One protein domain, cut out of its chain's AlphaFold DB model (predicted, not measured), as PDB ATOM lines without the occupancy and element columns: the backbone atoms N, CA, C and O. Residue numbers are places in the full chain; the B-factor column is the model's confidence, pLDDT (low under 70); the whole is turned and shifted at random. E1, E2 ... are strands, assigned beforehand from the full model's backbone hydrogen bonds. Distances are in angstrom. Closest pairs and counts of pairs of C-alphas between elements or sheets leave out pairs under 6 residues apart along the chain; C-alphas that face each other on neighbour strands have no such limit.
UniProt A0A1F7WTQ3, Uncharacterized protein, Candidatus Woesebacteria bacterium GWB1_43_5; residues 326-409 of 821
ATOM      1  N   ASP A 326     -79.161  58.687  63.776       87.81
ATOM      2  CA  ASP A 326     -78.893  59.718  64.774       87.81
ATOM      3  C   ASP A 326     -78.084  59.182  65.959       87.81
ATOM      4  O   ASP A 326     -78.494  58.233  66.633       87.81
ATOM      5  N   LEU A 327     -76.971  59.845  66.272       90.31
ATOM      6  CA  LEU A 327     -76.340  59.781  67.586       90.31
ATOM      7  C   LEU A 327     -76.889  60.926  68.445       90.31
ATOM      8  O   LEU A 327     -76.375  62.047  68.415       90.31
ATOM      9  N   ASN A 328     -77.941  60.627  69.206       86.25
ATOM     10  CA  ASN A 328     -78.495  61.533  70.210       86.25
ATOM     11  C   ASN A 328     -77.589  61.543  71.449       86.25
ATOM     12  O   ASN A 328     -77.297  60.483  72.007       86.25
ATOM     13  N   LEU A 329     -77.170  62.728  71.895       84.50
ATOM     14  CA  LEU A 329     -76.437  62.922  73.144       84.50
ATOM     15  C   LEU A 329     -77.322  63.661  74.150       84.50
ATOM     16  O   LEU A 329     -77.676  64.817  73.932       84.50
ATOM     17  N   GLY A 330     -77.635  62.998  75.263       81.31
ATOM     18  CA  GLY A 330     -78.517  63.521  76.308       81.31
ATOM     19  C   GLY A 330     -79.628  62.538  76.665       81.31
ATOM     20  O   GLY A 330     -79.613  61.378  76.249       81.31
ATOM     21  N   THR A 331     -80.588  63.005  77.461       76.81
ATOM     22  CA  THR A 331     -81.838  62.275  77.745       76.81
ATOM     23  C   THR A 331     -83.035  62.834  76.969       76.81
ATOM     24  O   THR A 331     -84.094  62.208  76.982       76.81
ATOM     25  N   GLY A 332     -82.878  63.980  76.298       70.94
ATOM     26  CA  GLY A 332     -83.787  64.498  75.280       70.94
ATOM     27  C   GLY A 332     -83.165  64.460  73.880       70.94
ATOM     28  O   GLY A 332     -82.095  63.892  73.656       70.94
ATOM     29  N   GLU A 333     -83.836  65.093  72.918       79.56
ATOM     30  CA  GLU A 333     -83.310  65.353  71.565       79.56
ATOM     31  C   GLU A 333     -82.441  66.631  71.575       79.56
ATOM     32  O   GLU A 333     -82.634  67.562  70.793       79.56
ATOM     33  N   ASP A 334     -81.518  66.693  72.541       81.06
ATOM     34  CA  ASP A 334     -80.836  67.919  72.969       81.06
ATOM     35  C   ASP A 334     -79.719  68.313  71.985       81.06
ATOM     36  O   ASP A 334     -79.652  69.455  71.519       81.06
ATOM     37  N   VAL A 335     -78.877  67.339  71.621       86.81
ATOM     38  CA  VAL A 335     -77.873  67.433  70.553       86.81
ATOM     39  C   VAL A 335     -77.875  66.137  69.743       86.81
ATOM     40  O   VAL A 335     -77.815  65.043  70.304       86.81
ATOM     41  N   ILE A 336     -77.911  66.258  68.415       89.19
ATOM     42  CA  ILE A 336     -77.973  65.133  67.474       89.19
ATOM     43  C   ILE A 336     -76.801  65.209  66.498       89.19
ATOM     44  O   ILE A 336     -76.644  66.213  65.808       89.19
ATOM     45  N   PHE A 337     -76.021  64.136  66.369       90.75
ATOM     46  CA  PHE A 337     -75.016  63.993  65.312       90.75
ATOM     47  C   PHE A 337     -75.510  63.002  64.252       90.75
ATOM     48  O   PHE A 337     -75.773  61.843  64.568       90.75
ATOM     49  N   ARG A 338     -75.607  63.440  62.991       90.94
ATOM     50  CA  ARG A 338     -76.053  62.617  61.851       90.94
ATOM     51  C   ARG A 338     -75.140  62.834  60.649       90.94
ATOM     52  O   ARG A 338     -74.898  63.976  60.272       90.94
ATOM     53  N   PHE A 339     -74.712  61.769  59.971       88.94
ATOM     54  CA  PHE A 339     -74.208  61.893  58.597       88.94
ATOM     55  C   PHE A 339     -75.386  61.754  57.628       88.94
ATOM     56  O   PHE A 339     -76.069  60.732  57.655       88.94
ATOM     57  N   SER A 340     -75.685  62.779  56.827       87.88
ATOM     58  CA  SER A 340     -76.907  62.817  56.015       87.88
ATOM     59  C   SER A 340     -76.638  62.903  54.519       87.88
ATOM     60  O   SER A 340     -76.075  63.879  54.027       87.88
ATOM     61  N   THR A 341     -77.168  61.913  53.798       88.19
ATOM     62  CA  THR A 341     -77.192  61.818  52.327       88.19
ATOM     63  C   THR A 341     -78.404  62.531  51.702       88.19
ATOM     64  O   THR A 341     -78.686  62.396  50.515       88.19
ATOM     65  N   THR A 342     -79.156  63.302  52.503       86.38
ATOM     66  CA  THR A 342     -80.222  64.197  52.005       86.38
ATOM     67  C   THR A 342     -79.712  65.605  51.684       86.38
ATOM     68  O   THR A 342     -80.397  66.374  51.010       86.38
ATOM     69  N   GLN A 343     -78.505  65.942  52.145       84.06
ATOM     70  CA  GLN A 343     -77.762  67.118  51.699       84.06
ATOM     71  C   GLN A 343     -77.010  66.783  50.405       84.06
ATOM     72  O   GLN A 343     -76.683  65.629  50.159       84.06
ATOM     73  N   THR A 344     -76.759  67.782  49.554       76.38
ATOM     74  CA  THR A 344     -75.995  67.602  48.307       76.38
ATOM     75  C   THR A 344     -74.806  68.567  48.293       76.38
ATOM     76  O   THR A 344     -75.031  69.763  48.096       76.38
ATOM     77  N   PRO A 345     -73.551  68.103  48.453       82.31
ATOM     78  CA  PRO A 345     -73.131  66.729  48.759       82.31
ATOM     79  C   PRO A 345     -73.512  66.280  50.180       82.31
ATOM     80  O   PRO A 345     -73.835  67.109  51.033       82.31
ATOM     81  N   ASP A 346     -73.428  64.969  50.423       90.19
ATOM     82  CA  ASP A 346     -73.603  64.349  51.739       90.19
ATOM     83  C   ASP A 346     -72.715  65.031  52.793       90.19
ATOM     84  O   ASP A 346     -71.544  65.329  52.534       90.19
ATOM     85  N   THR A 347     -73.249  65.274  53.993       88.44
ATOM     86  CA  THR A 347     -72.518  66.023  55.028       88.44
ATOM     87  C   THR A 347     -72.851  65.582  56.451       88.44
ATOM     88  O   THR A 347     -73.911  65.014  56.723       88.44
ATOM     89  N   GLY A 348     -71.941  65.887  57.378       87.31
ATOM     90  CA  GLY A 348     -72.194  65.793  58.811       87.31
ATOM     91  C   GLY A 348     -73.056  66.963  59.289       87.31
ATOM     92  O   GLY A 348     -72.745  68.121  59.020       87.31
ATOM     93  N   LEU A 349     -74.124  66.653  60.016       89.44
ATOM     94  CA  LEU A 349     -75.021  67.607  60.656       89.44
ATOM     95  C   LEU A 349     -74.897  67.491  62.177       89.44
ATOM     96  O   LEU A 349     -74.869  66.383  62.717       89.44
ATOM     97  N   VAL A 350     -74.887  68.645  62.849       91.44
ATOM     98  CA  VAL A 350     -75.126  68.753  64.292       91.44
ATOM     99  C   VAL A 350     -76.468  69.456  64.477       91.44
ATOM    100  O   VAL A 350     -76.584  70.658  64.244       91.44
ATOM    101  N   GLY A 351     -77.499  68.690  64.823       89.50
ATOM    102  CA  GLY A 351     -78.804  69.212  65.214       89.50
ATOM    103  C   GLY A 351     -78.774  69.673  66.667       89.50
ATOM    104  O   GLY A 351     -78.190  69.001  67.514       89.50
ATOM    105  N   LEU A 352     -79.407  70.812  66.951       90.06
ATOM    106  CA  LEU A 352     -79.553  71.365  68.297       90.06
ATOM    107  C   LEU A 352     -81.045  71.443  68.629       90.06
ATOM    108  O   LEU A 352     -81.826  71.966  67.831       90.06
ATOM    109  N   GLY A 353     -81.436  70.923  69.791       85.69
ATOM    110  CA  GLY A 353     -82.809  70.987  70.279       85.69
ATOM    111  C   GLY A 353     -83.235  72.421  70.612       85.69
ATOM    112  O   GLY A 353     -82.415  73.257  71.000       85.69
ATOM    113  N   VAL A 354     -84.539  72.701  70.512       82.81
ATOM    114  CA  VAL A 354     -85.114  74.046  70.744       82.81
ATOM    115  C   VAL A 354     -84.925  74.573  72.172       82.81
ATOM    116  O   VAL A 354     -85.043  75.775  72.399       82.81
ATOM    117  N   GLU A 355     -84.631  73.687  73.127       84.06
ATOM    118  CA  GLU A 355     -84.336  74.028  74.525       84.06
ATOM    119  C   GLU A 355     -82.846  74.356  74.756       84.06
ATOM    120  O   GLU A 355     -82.500  74.916  75.793       84.06
ATOM    121  N   ALA A 356     -81.976  74.070  73.778       85.62
ATOM    122  CA  ALA A 356     -80.541  74.349  73.822       85.62
ATOM    123  C   ALA A 356     -80.129  75.480  72.861       85.62
ATOM    124  O   ALA A 356     -79.487  76.445  73.282       85.62
ATOM    125  N   ASN A 357     -80.461  75.353  71.565       89.81
ATOM    126  CA  ASN A 357     -80.063  76.238  70.449       89.81
ATOM    127  C   ASN A 357     -78.571  76.643  70.397       89.81
ATOM    128  O   ASN A 357     -78.191  77.546  69.650       89.81
ATOM    129  N   SER A 358     -77.702  75.990  71.167       92.00
ATOM    130  CA  SER A 358     -76.305  76.375  71.330       92.00
ATOM    131  C   SER A 358     -75.384  75.160  71.389       92.00
ATOM    132  O   SER A 358     -75.716  74.131  71.972       92.00
ATOM    133  N   LEU A 359     -74.220  75.294  70.758       94.25
ATOM    134  CA  LEU A 359     -73.112  74.347  70.815       94.25
ATOM    135  C   LEU A 359     -71.925  75.082  71.432       94.25
ATOM    136  O   LEU A 359     -71.590  76.166  70.966       94.25
ATOM    137  N   VAL A 360     -71.301  74.529  72.470       93.06
ATOM    138  CA  VAL A 360     -70.232  75.216  73.213       93.06
ATOM    139  C   VAL A 360     -68.941  74.407  73.132       93.06
ATOM    140  O   VAL A 360     -68.892  73.256  73.565       93.06
ATOM    141  N   PHE A 361     -67.890  75.005  72.573       93.25
ATOM    142  CA  PHE A 361     -66.532  74.465  72.570       93.25
ATOM    143  C   PHE A 361     -65.709  75.145  73.670       93.25
ATOM    144  O   PHE A 361     -65.563  76.367  73.687       93.25
ATOM    145  N   VAL A 362     -65.175  74.328  74.577       93.06
ATOM    146  CA  VAL A 362     -64.390  74.701  75.767       93.06
ATOM    147  C   VAL A 362     -63.177  73.783  75.879       93.06
ATOM    148  O   VAL A 362     -63.173  72.692  75.298       93.06
ATOM    149  N   GLU A 363     -62.155  74.173  76.642       91.94
ATOM    150  CA  GLU A 363     -61.099  73.221  76.983       91.94
ATOM    151  C   GLU A 363     -61.561  72.184  78.020       91.94
ATOM    152  O   GLU A 363     -62.546  72.363  78.739       91.94
ATOM    153  N   ARG A 364     -60.851  71.052  78.100       88.69
ATOM    154  CA  ARG A 364     -61.283  69.907  78.917       88.69
ATOM    155  C   ARG A 364     -61.336  70.210  80.422       88.69
ATOM    156  O   ARG A 364     -62.104  69.552  81.123       88.69
ATOM    157  N   ALA A 365     -60.534  71.152  80.923       88.25
ATOM    158  CA  ALA A 365     -60.598  71.567  82.326       88.25
ATOM    159  C   ALA A 365     -61.938  72.243  82.667       88.25
ATOM    160  O   ALA A 365     -62.435  72.096  83.783       88.25
ATOM    161  N   ASP A 366     -62.554  72.888  81.676       90.06
ATOM    162  CA  ASP A 366     -63.676  73.804  81.857       90.06
ATOM    163  C   ASP A 366     -65.032  73.149  81.535       90.06
ATOM    164  O   ASP A 366     -66.080  73.778  81.650       90.06
ATOM    165  N   MET A 367     -65.050  71.849  81.213       90.69
ATOM    166  CA  MET A 367     -66.277  71.066  80.975       90.69
ATOM    167  C   MET A 367     -67.217  70.964  82.195       90.69
ATOM    168  O   MET A 367     -68.331  70.462  82.067       90.69
ATOM    169  N   SER A 368     -66.775  71.398  83.380       88.38
ATOM    170  CA  SER A 368     -67.596  71.511  84.596       88.38
ATOM    171  C   SER A 368     -68.074  72.939  84.897       88.38
ATOM    172  O   SER A 368     -68.707  73.158  85.929       88.38
ATOM    173  N   THR A 369     -67.746  73.909  84.043       88.75
ATOM    174  CA  THR A 369     -68.115  75.320  84.198       88.75
ATOM    175  C   THR A 369     -69.460  75.589  83.530       88.75
ATOM    176  O   THR A 369     -69.652  75.280  82.355       88.75
ATOM    177  N   ASP A 370     -70.392  76.196  84.265       90.50
ATOM    178  CA  ASP A 370     -71.592  76.788  83.670       90.50
ATOM    179  C   ASP A 370     -71.242  78.177  83.125       90.50
ATOM    180  O   ASP A 370     -70.948  79.106  83.881       90.50
ATOM    181  N   PHE A 371     -71.258  78.305  81.800       91.12
ATOM    182  CA  PHE A 371     -70.962  79.554  81.100       91.12
ATOM    183  C   PHE A 371     -72.159  80.519  81.038       91.12
ATOM    184  O   PHE A 371     -72.022  81.632  80.532       91.12
ATOM    185  N   ALA A 372     -73.328  80.119  81.555       89.81
ATOM    186  CA  ALA A 372     -74.523  80.949  81.706       89.81
ATOM    187  C   ALA A 372     -74.966  81.697  80.428       89.81
ATOM    188  O   ALA A 372     -75.577  82.770  80.499       89.81
ATOM    189  N   HIS A 373     -74.680  81.137  79.245       91.12
ATOM    190  CA  HIS A 373     -75.181  81.659  77.976       91.12
ATOM    191  C   HIS A 373     -76.717  81.682  78.000       91.12
ATOM    192  O   HIS A 373     -77.364  80.669  78.261       91.12
ATOM    193  N   ALA A 374     -77.314  82.839  77.710       89.88
ATOM    194  CA  ALA A 374     -78.764  82.942  77.577       89.88
ATOM    195  C   ALA A 374     -79.264  82.059  76.420       89.88
ATOM    196  O   ALA A 374     -78.591  81.967  75.389       89.88
ATOM    197  N   LEU A 375     -80.456  81.466  76.566       90.38
ATOM    198  CA  LEU A 375     -81.086  80.659  75.515       90.38
ATOM    199  C   LEU A 375     -81.142  81.449  74.201       90.38
ATOM    200  O   LEU A 375     -81.729  82.531  74.130       90.38
ATOM    201  N   GLN A 376     -80.508  80.900  73.171       92.75
ATOM    202  CA  GLN A 376     -80.397  81.539  71.866       92.75
ATOM    203  C   GLN A 376     -81.694  81.367  71.070       92.75
ATOM    204  O   GLN A 376     -82.368  80.342  71.166       92.75
ATOM    205  N   THR A 377     -82.052  82.365  70.263       90.69
ATOM    206  CA  THR A 377     -83.226  82.312  69.369       90.69
ATOM    207  C   THR A 377     -82.928  81.676  68.012       90.69
ATOM    208  O   THR A 377     -83.859  81.362  67.275       90.69
ATOM    209  N   ASN A 378     -81.648  81.478  67.691       91.88
ATOM    210  CA  ASN A 378     -81.142  80.827  66.485       91.88
ATOM    211  C   ASN A 378     -79.990  79.877  66.876       91.88
ATOM    212  O   ASN A 378     -79.399  80.086  67.937       91.88
ATOM    213  N   PRO A 379     -79.634  78.878  66.048       93.94
ATOM    214  CA  PRO A 379     -78.477  78.017  66.293       93.94
ATOM    215  C   PRO A 379     -77.169  78.821  66.391       93.94
ATOM    216  O   PRO A 379     -76.795  79.509  65.440       93.94
ATOM    217  N   THR A 380     -76.468  78.711  67.522       93.25
ATOM    218  CA  THR A 380     -75.226  79.456  67.795       93.25
ATOM    219  C   THR A 380     -74.099  78.530  68.260       93.25
ATOM    220  O   THR A 380     -74.235  77.827  69.259       93.25
ATOM    221  N   LEU A 381     -72.952  78.572  67.582       95.12
ATOM    222  CA  LEU A 381     -71.696  78.006  68.078       95.12
ATOM    223  C   LEU A 381     -70.990  79.045  68.957       95.12
ATOM    224  O   LEU A 381     -70.683  80.136  68.484       95.12
ATOM    225  N   PHE A 382     -70.687  78.690  70.200       94.38
ATOM    226  CA  PHE A 382     -69.790  79.424  71.087       94.38
ATOM    227  C   PHE A 382     -68.435  78.717  71.161       94.38
ATOM    228  O   PHE A 382     -68.368  77.500  71.320       94.38
ATOM    229  N   ILE A 383     -67.357  79.490  71.094       94.25
ATOM    230  CA  ILE A 383     -65.992  79.060  71.399       94.25
ATOM    231  C   ILE A 383     -65.532  79.923  72.572       94.25
ATOM    232  O   ILE A 383     -65.398  81.138  72.427       94.25
ATOM    233  N   GLN A 384     -65.352  79.309  73.736       93.12
ATOM    234  CA  GLN A 384     -64.923  79.992  74.955       93.12
ATOM    235  C   GLN A 384     -63.400  80.163  75.004       93.12
ATOM    236  O   GLN A 384     -62.650  79.389  74.402       93.12
ATOM    237  N   SER A 385     -62.950  81.174  75.746       90.06
ATOM    238  CA  SER A 385     -61.561  81.308  76.190       90.06
ATOM    239  C   SER A 385     -61.142  80.113  77.060       90.06
ATOM    240  O   SER A 385     -61.975  79.408  77.626       90.06
ATOM    241  N   ALA A 386     -59.832  79.907  77.204       84.94
ATOM    242  CA  ALA A 386     -59.241  78.903  78.092       84.94
ATOM    243  C   ALA A 386     -59.155  79.389  79.560       84.94
ATOM    244  O   ALA A 386     -58.174  79.122  80.260       84.94
ATOM    245  N   ASP A 387     -60.147  80.166  80.012       76.75
ATOM    246  CA  ASP A 387     -60.283  80.596  81.402       76.75
ATOM    247  C   ASP A 387     -61.737  80.510  81.904       76.75
ATOM    248  O   ASP A 387     -62.520  81.454  81.819       76.75
ATOM    249  N   ALA A 388     -62.071  79.387  82.550       69.00
ATOM    250  CA  ALA A 388     -63.326  79.132  83.279       69.00
ATOM    251  C   ALA A 388     -63.848  80.252  84.211       69.00
ATOM    252  O   ALA A 388     -64.966  80.155  84.716       69.00
ATOM    253  N   LEU A 389     -63.045  81.271  84.520       77.50
ATOM    254  CA  LEU A 389     -63.407  82.346  85.442       77.50
ATOM    255  C   LEU A 389     -64.159  83.502  84.769       77.50
ATOM    256  O   LEU A 389     -64.786  84.286  85.488       77.50
ATOM    257  N   THR A 390     -64.142  83.593  83.434       83.31
ATOM    258  CA  THR A 390     -64.718  84.730  82.699       83.31
ATOM    259  C   THR A 390     -65.727  84.271  81.633       83.31
ATOM    260  O   THR A 390     -65.436  84.334  80.444       83.31
ATOM    261  N   PRO A 391     -66.962  83.863  82.005       86.81
ATOM    262  CA  PRO A 391     -67.944  83.309  81.057       86.81
ATOM    263  C   PRO A 391     -68.338  84.194  79.862       86.81
ATOM    264  O   PRO A 391     -68.953  83.720  78.905       86.81
ATOM    265  N   ALA A 392     -68.010  85.485  79.929       88.75
ATOM    266  CA  ALA A 392     -68.227  86.455  78.868       88.75
ATOM    267  C   ALA A 392     -67.094  86.501  77.820       88.75
ATOM    268  O   ALA A 392     -67.283  87.148  76.794       88.75
ATOM    269  N   ASP A 393     -65.957  85.826  78.005       91.25
ATOM    270  CA  ASP A 393     -64.847  85.833  77.039       91.25
ATOM    271  C   ASP A 393     -64.967  84.697  76.013       91.25
ATOM    272  O   ASP A 393     -64.197  83.739  75.982       91.25
ATOM    273  N   TYR A 394     -65.950  84.849  75.122       92.75
ATOM    274  CA  TYR A 394     -66.230  83.936  74.011       92.75
ATOM    275  C   TYR A 394     -66.157  84.617  72.637       92.75
ATOM    276  O   TYR A 394     -66.300  85.836  72.509       92.75
ATOM    277  N   ILE A 395     -66.038  83.793  71.595       93.81
ATOM    278  CA  ILE A 395     -66.418  84.098  70.210       93.81
ATOM    279  C   ILE A 395     -67.703  83.322  69.899       93.81
ATOM    280  O   ILE A 395     -67.820  82.151  70.261       93.81
ATOM    281  N   SER A 396     -68.678  83.953  69.245       94.50
ATOM    282  CA  SER A 396     -69.938  83.325  68.840       94.50
ATOM    283  C   SER A 396     -70.161  83.418  67.331       94.50
ATOM    284  O   SER A 396     -69.884  84.444  66.714       94.50
ATOM    285  N   ILE A 397     -70.685  82.350  66.731       94.19
ATOM    286  CA  ILE A 397     -71.100  82.295  65.325       94.19
ATOM    287  C   ILE A 397     -72.562  81.850  65.290       94.19
ATOM    288  O   ILE A 397     -72.884  80.761  65.759       94.19
ATOM    289  N   THR A 398     -73.446  82.681  64.742       92.12
ATOM    290  CA  THR A 398     -74.890  82.401  64.634       92.12
ATOM    291  C   THR A 398     -75.430  82.802  63.261       92.12
ATOM    292  O   THR A 398     -74.757  83.506  62.507       92.12
ATOM    293  N   HIS A 399     -76.636  82.352  62.914       89.50
ATOM    294  CA  HIS A 399     -77.299  82.718  61.662       89.50
ATOM    295  C   HIS A 399     -78.777  83.053  61.897       89.50
ATOM    296  O   HIS A 399     -79.583  82.167  62.181       89.50
ATOM    297  N   ASP A 400     -79.160  84.323  61.746       86.56
ATOM    298  CA  ASP A 400     -80.482  84.858  62.141       86.56
ATOM    299  C   ASP A 400     -81.628  84.571  61.144       86.56
ATOM    300  O   ASP A 400     -82.607  85.312  61.055       86.56
ATOM    301  N   GLN A 401     -81.493  83.485  60.379       86.00
ATOM    302  CA  GLN A 401     -82.217  83.156  59.138       86.00
ATOM    303  C   GLN A 401     -81.855  84.032  57.924       86.00
ATOM    304  O   GLN A 401     -82.003  83.550  56.803       86.00
ATOM    305  N   THR A 402     -81.345  85.254  58.108       82.88
ATOM    306  CA  THR A 402     -81.014  86.189  57.012       82.88
ATOM    307  C   THR A 402     -79.510  86.437  56.875       82.88
ATOM    308  O   THR A 402     -78.996  86.491  55.760       82.88
ATOM    309  N   ASN A 403     -78.808  86.580  57.999       81.00
ATOM    310  CA  ASN A 403     -77.414  86.993  58.092       81.00
ATOM    311  C   ASN A 403     -76.616  85.995  58.936       81.00
ATOM    312  O   ASN A 403     -77.046  85.606  60.025       81.00
ATOM    313  N   GLY A 404     -75.403  85.663  58.489       85.69
ATOM    314  CA  GLY A 404     -74.376  85.102  59.364       85.69
ATOM    315  C   GLY A 404     -73.775  86.204  60.235       85.69
ATOM    316  O   GLY A 404     -73.356  87.237  59.716       85.69
ATOM    317  N   GLN A 405     -73.727  85.990  61.547       87.81
ATOM    318  CA  GLN A 405     -73.173  86.934  62.515       87.81
ATOM    319  C   GLN A 405     -71.983  86.292  63.236       87.81
ATOM    320  O   GLN A 405     -72.084  85.157  63.708       87.81
ATOM    321  N   ILE A 406     -70.876  87.031  63.353       90.88
ATOM    322  CA  ILE A 406     -69.748  86.687  64.228       90.88
ATOM    323  C   ILE A 406     -69.693  87.739  65.333       90.88
ATOM    324  O   ILE A 406     -69.544  88.926  65.047       90.88
ATOM    325  N   GLY A 407     -69.822  87.303  66.581       89.00
ATOM    326  CA  GLY A 407     -69.695  88.141  67.767       89.00
ATOM    327  C   GLY A 407     -68.487  87.751  68.613       89.00
ATOM    328  O   GLY A 407     -67.981  86.632  68.537       89.00
ATOM    329  N   SER A 408     -68.058  88.670  69.469       91.31
ATOM    330  CA  SER A 408     -67.281  88.356  70.667       91.31
ATOM    331  C   SER A 408     -67.996  88.936  71.887       91.31
ATOM    332  O   SER A 408     -68.823  89.840  71.749       91.31
ATOM    333  N   GLY A 409     -67.731  88.381  73.068       88.88
ATOM    334  CA  GLY A 409     -68.278  88.896  74.322       88.88
ATOM    335  C   GLY A 409     -67.454  90.065  74.879       88.88
ATOM    336  O   GLY A 409     -67.418  91.135  74.277       88.88
TER     337      GLY A 409
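AT A GLANCE: This is residues 326 to 409 of the 821 residues of an uncharacterized protein of Candidatus Woesebacteria bacterium GWB1_43_5 (UniProt A0A1F7WTQ3). Two small sheets stand one beyond the other, not face to face: a four-stranded sheet, E4 to E7, and a three-stranded sheet, E1 to E3, joined by a tight link from E3 to E4. The long link of residues 362 to 379 arches out from the larger sheet between the end of E4 and the start of E5, while residues 341 to 346 stick out from the smaller sheet. The printed part has 84 residues, with no named helix and seven named strands, E1 to E7 along the chain; the class is all strand, though only 36 residues are in named elements. The larger sheet is mixed, in the order E4, E5, E6, E7; the smaller is antiparallel, in the order E1, E2, E3. The whole is only just compact, close to loose, with a radius of gyration of the C-alphas of 14.0 A and spans of 41 by 31 by 21 A.

HOW THE PARTS SIT: In the larger sheet, E4, residues 358 to 361, and E5, residues 380 to 384, are parallel at 26 degrees, with N 361 and O 382 2.8 A apart. E5 and E6, residues 394 to 399, form an antiparallel hairpin at 169 degrees, with N 383 and O 395 2.8 A apart. E6 and E7, residues 404 to 408, form another at 165 degrees, with N 396 and O 407 2.9 A apart. E5, E6 and E7 make a meander, each strand the antiparallel neighbour of the one before. E4 and E7 are the edge strands. In the smaller sheet, E2, residues 335 to 340, is the inner strand. It forms antiparallel hairpins with E1, residues 326 to 329, at 161 degrees, and with E3, residues 347 to 352, at 159 degrees; these three make a second meander. N 327 and O 337 are 2.9 A apart, and N 349 and O 338 are 2.8 A apart. Between the sheets, the closest C-alphas of E3 and E4, those of Leu 352 and Ser 358, are 6.7 A apart. E2 and E4 are only just apart, 8.4 A at the closest.

IN THESE COORDINATES: E6 is 16.6 A long, E3 15.9 A, E2 15.3 A, E7 13.7 A, E5 12.6 A, E4 10.0 A and E1 9.3 A. E1 begins at C-alpha 326 (-78.893, 59.718, 64.774), E4 at C-alpha 358 (-76.305, 76.375, 71.330), and E7 ends at C-alpha 408 (-67.281, 88.356, 70.667).

THE WHOLE: The two farthest C-alphas, those of Thr 344 and Leu 389, are 41.9 A apart. The printed part has no cut; its one long link, E4 to E5, has 18 residues. The mean pLDDT of the printed part is 88.0, and residue 388 is under 70.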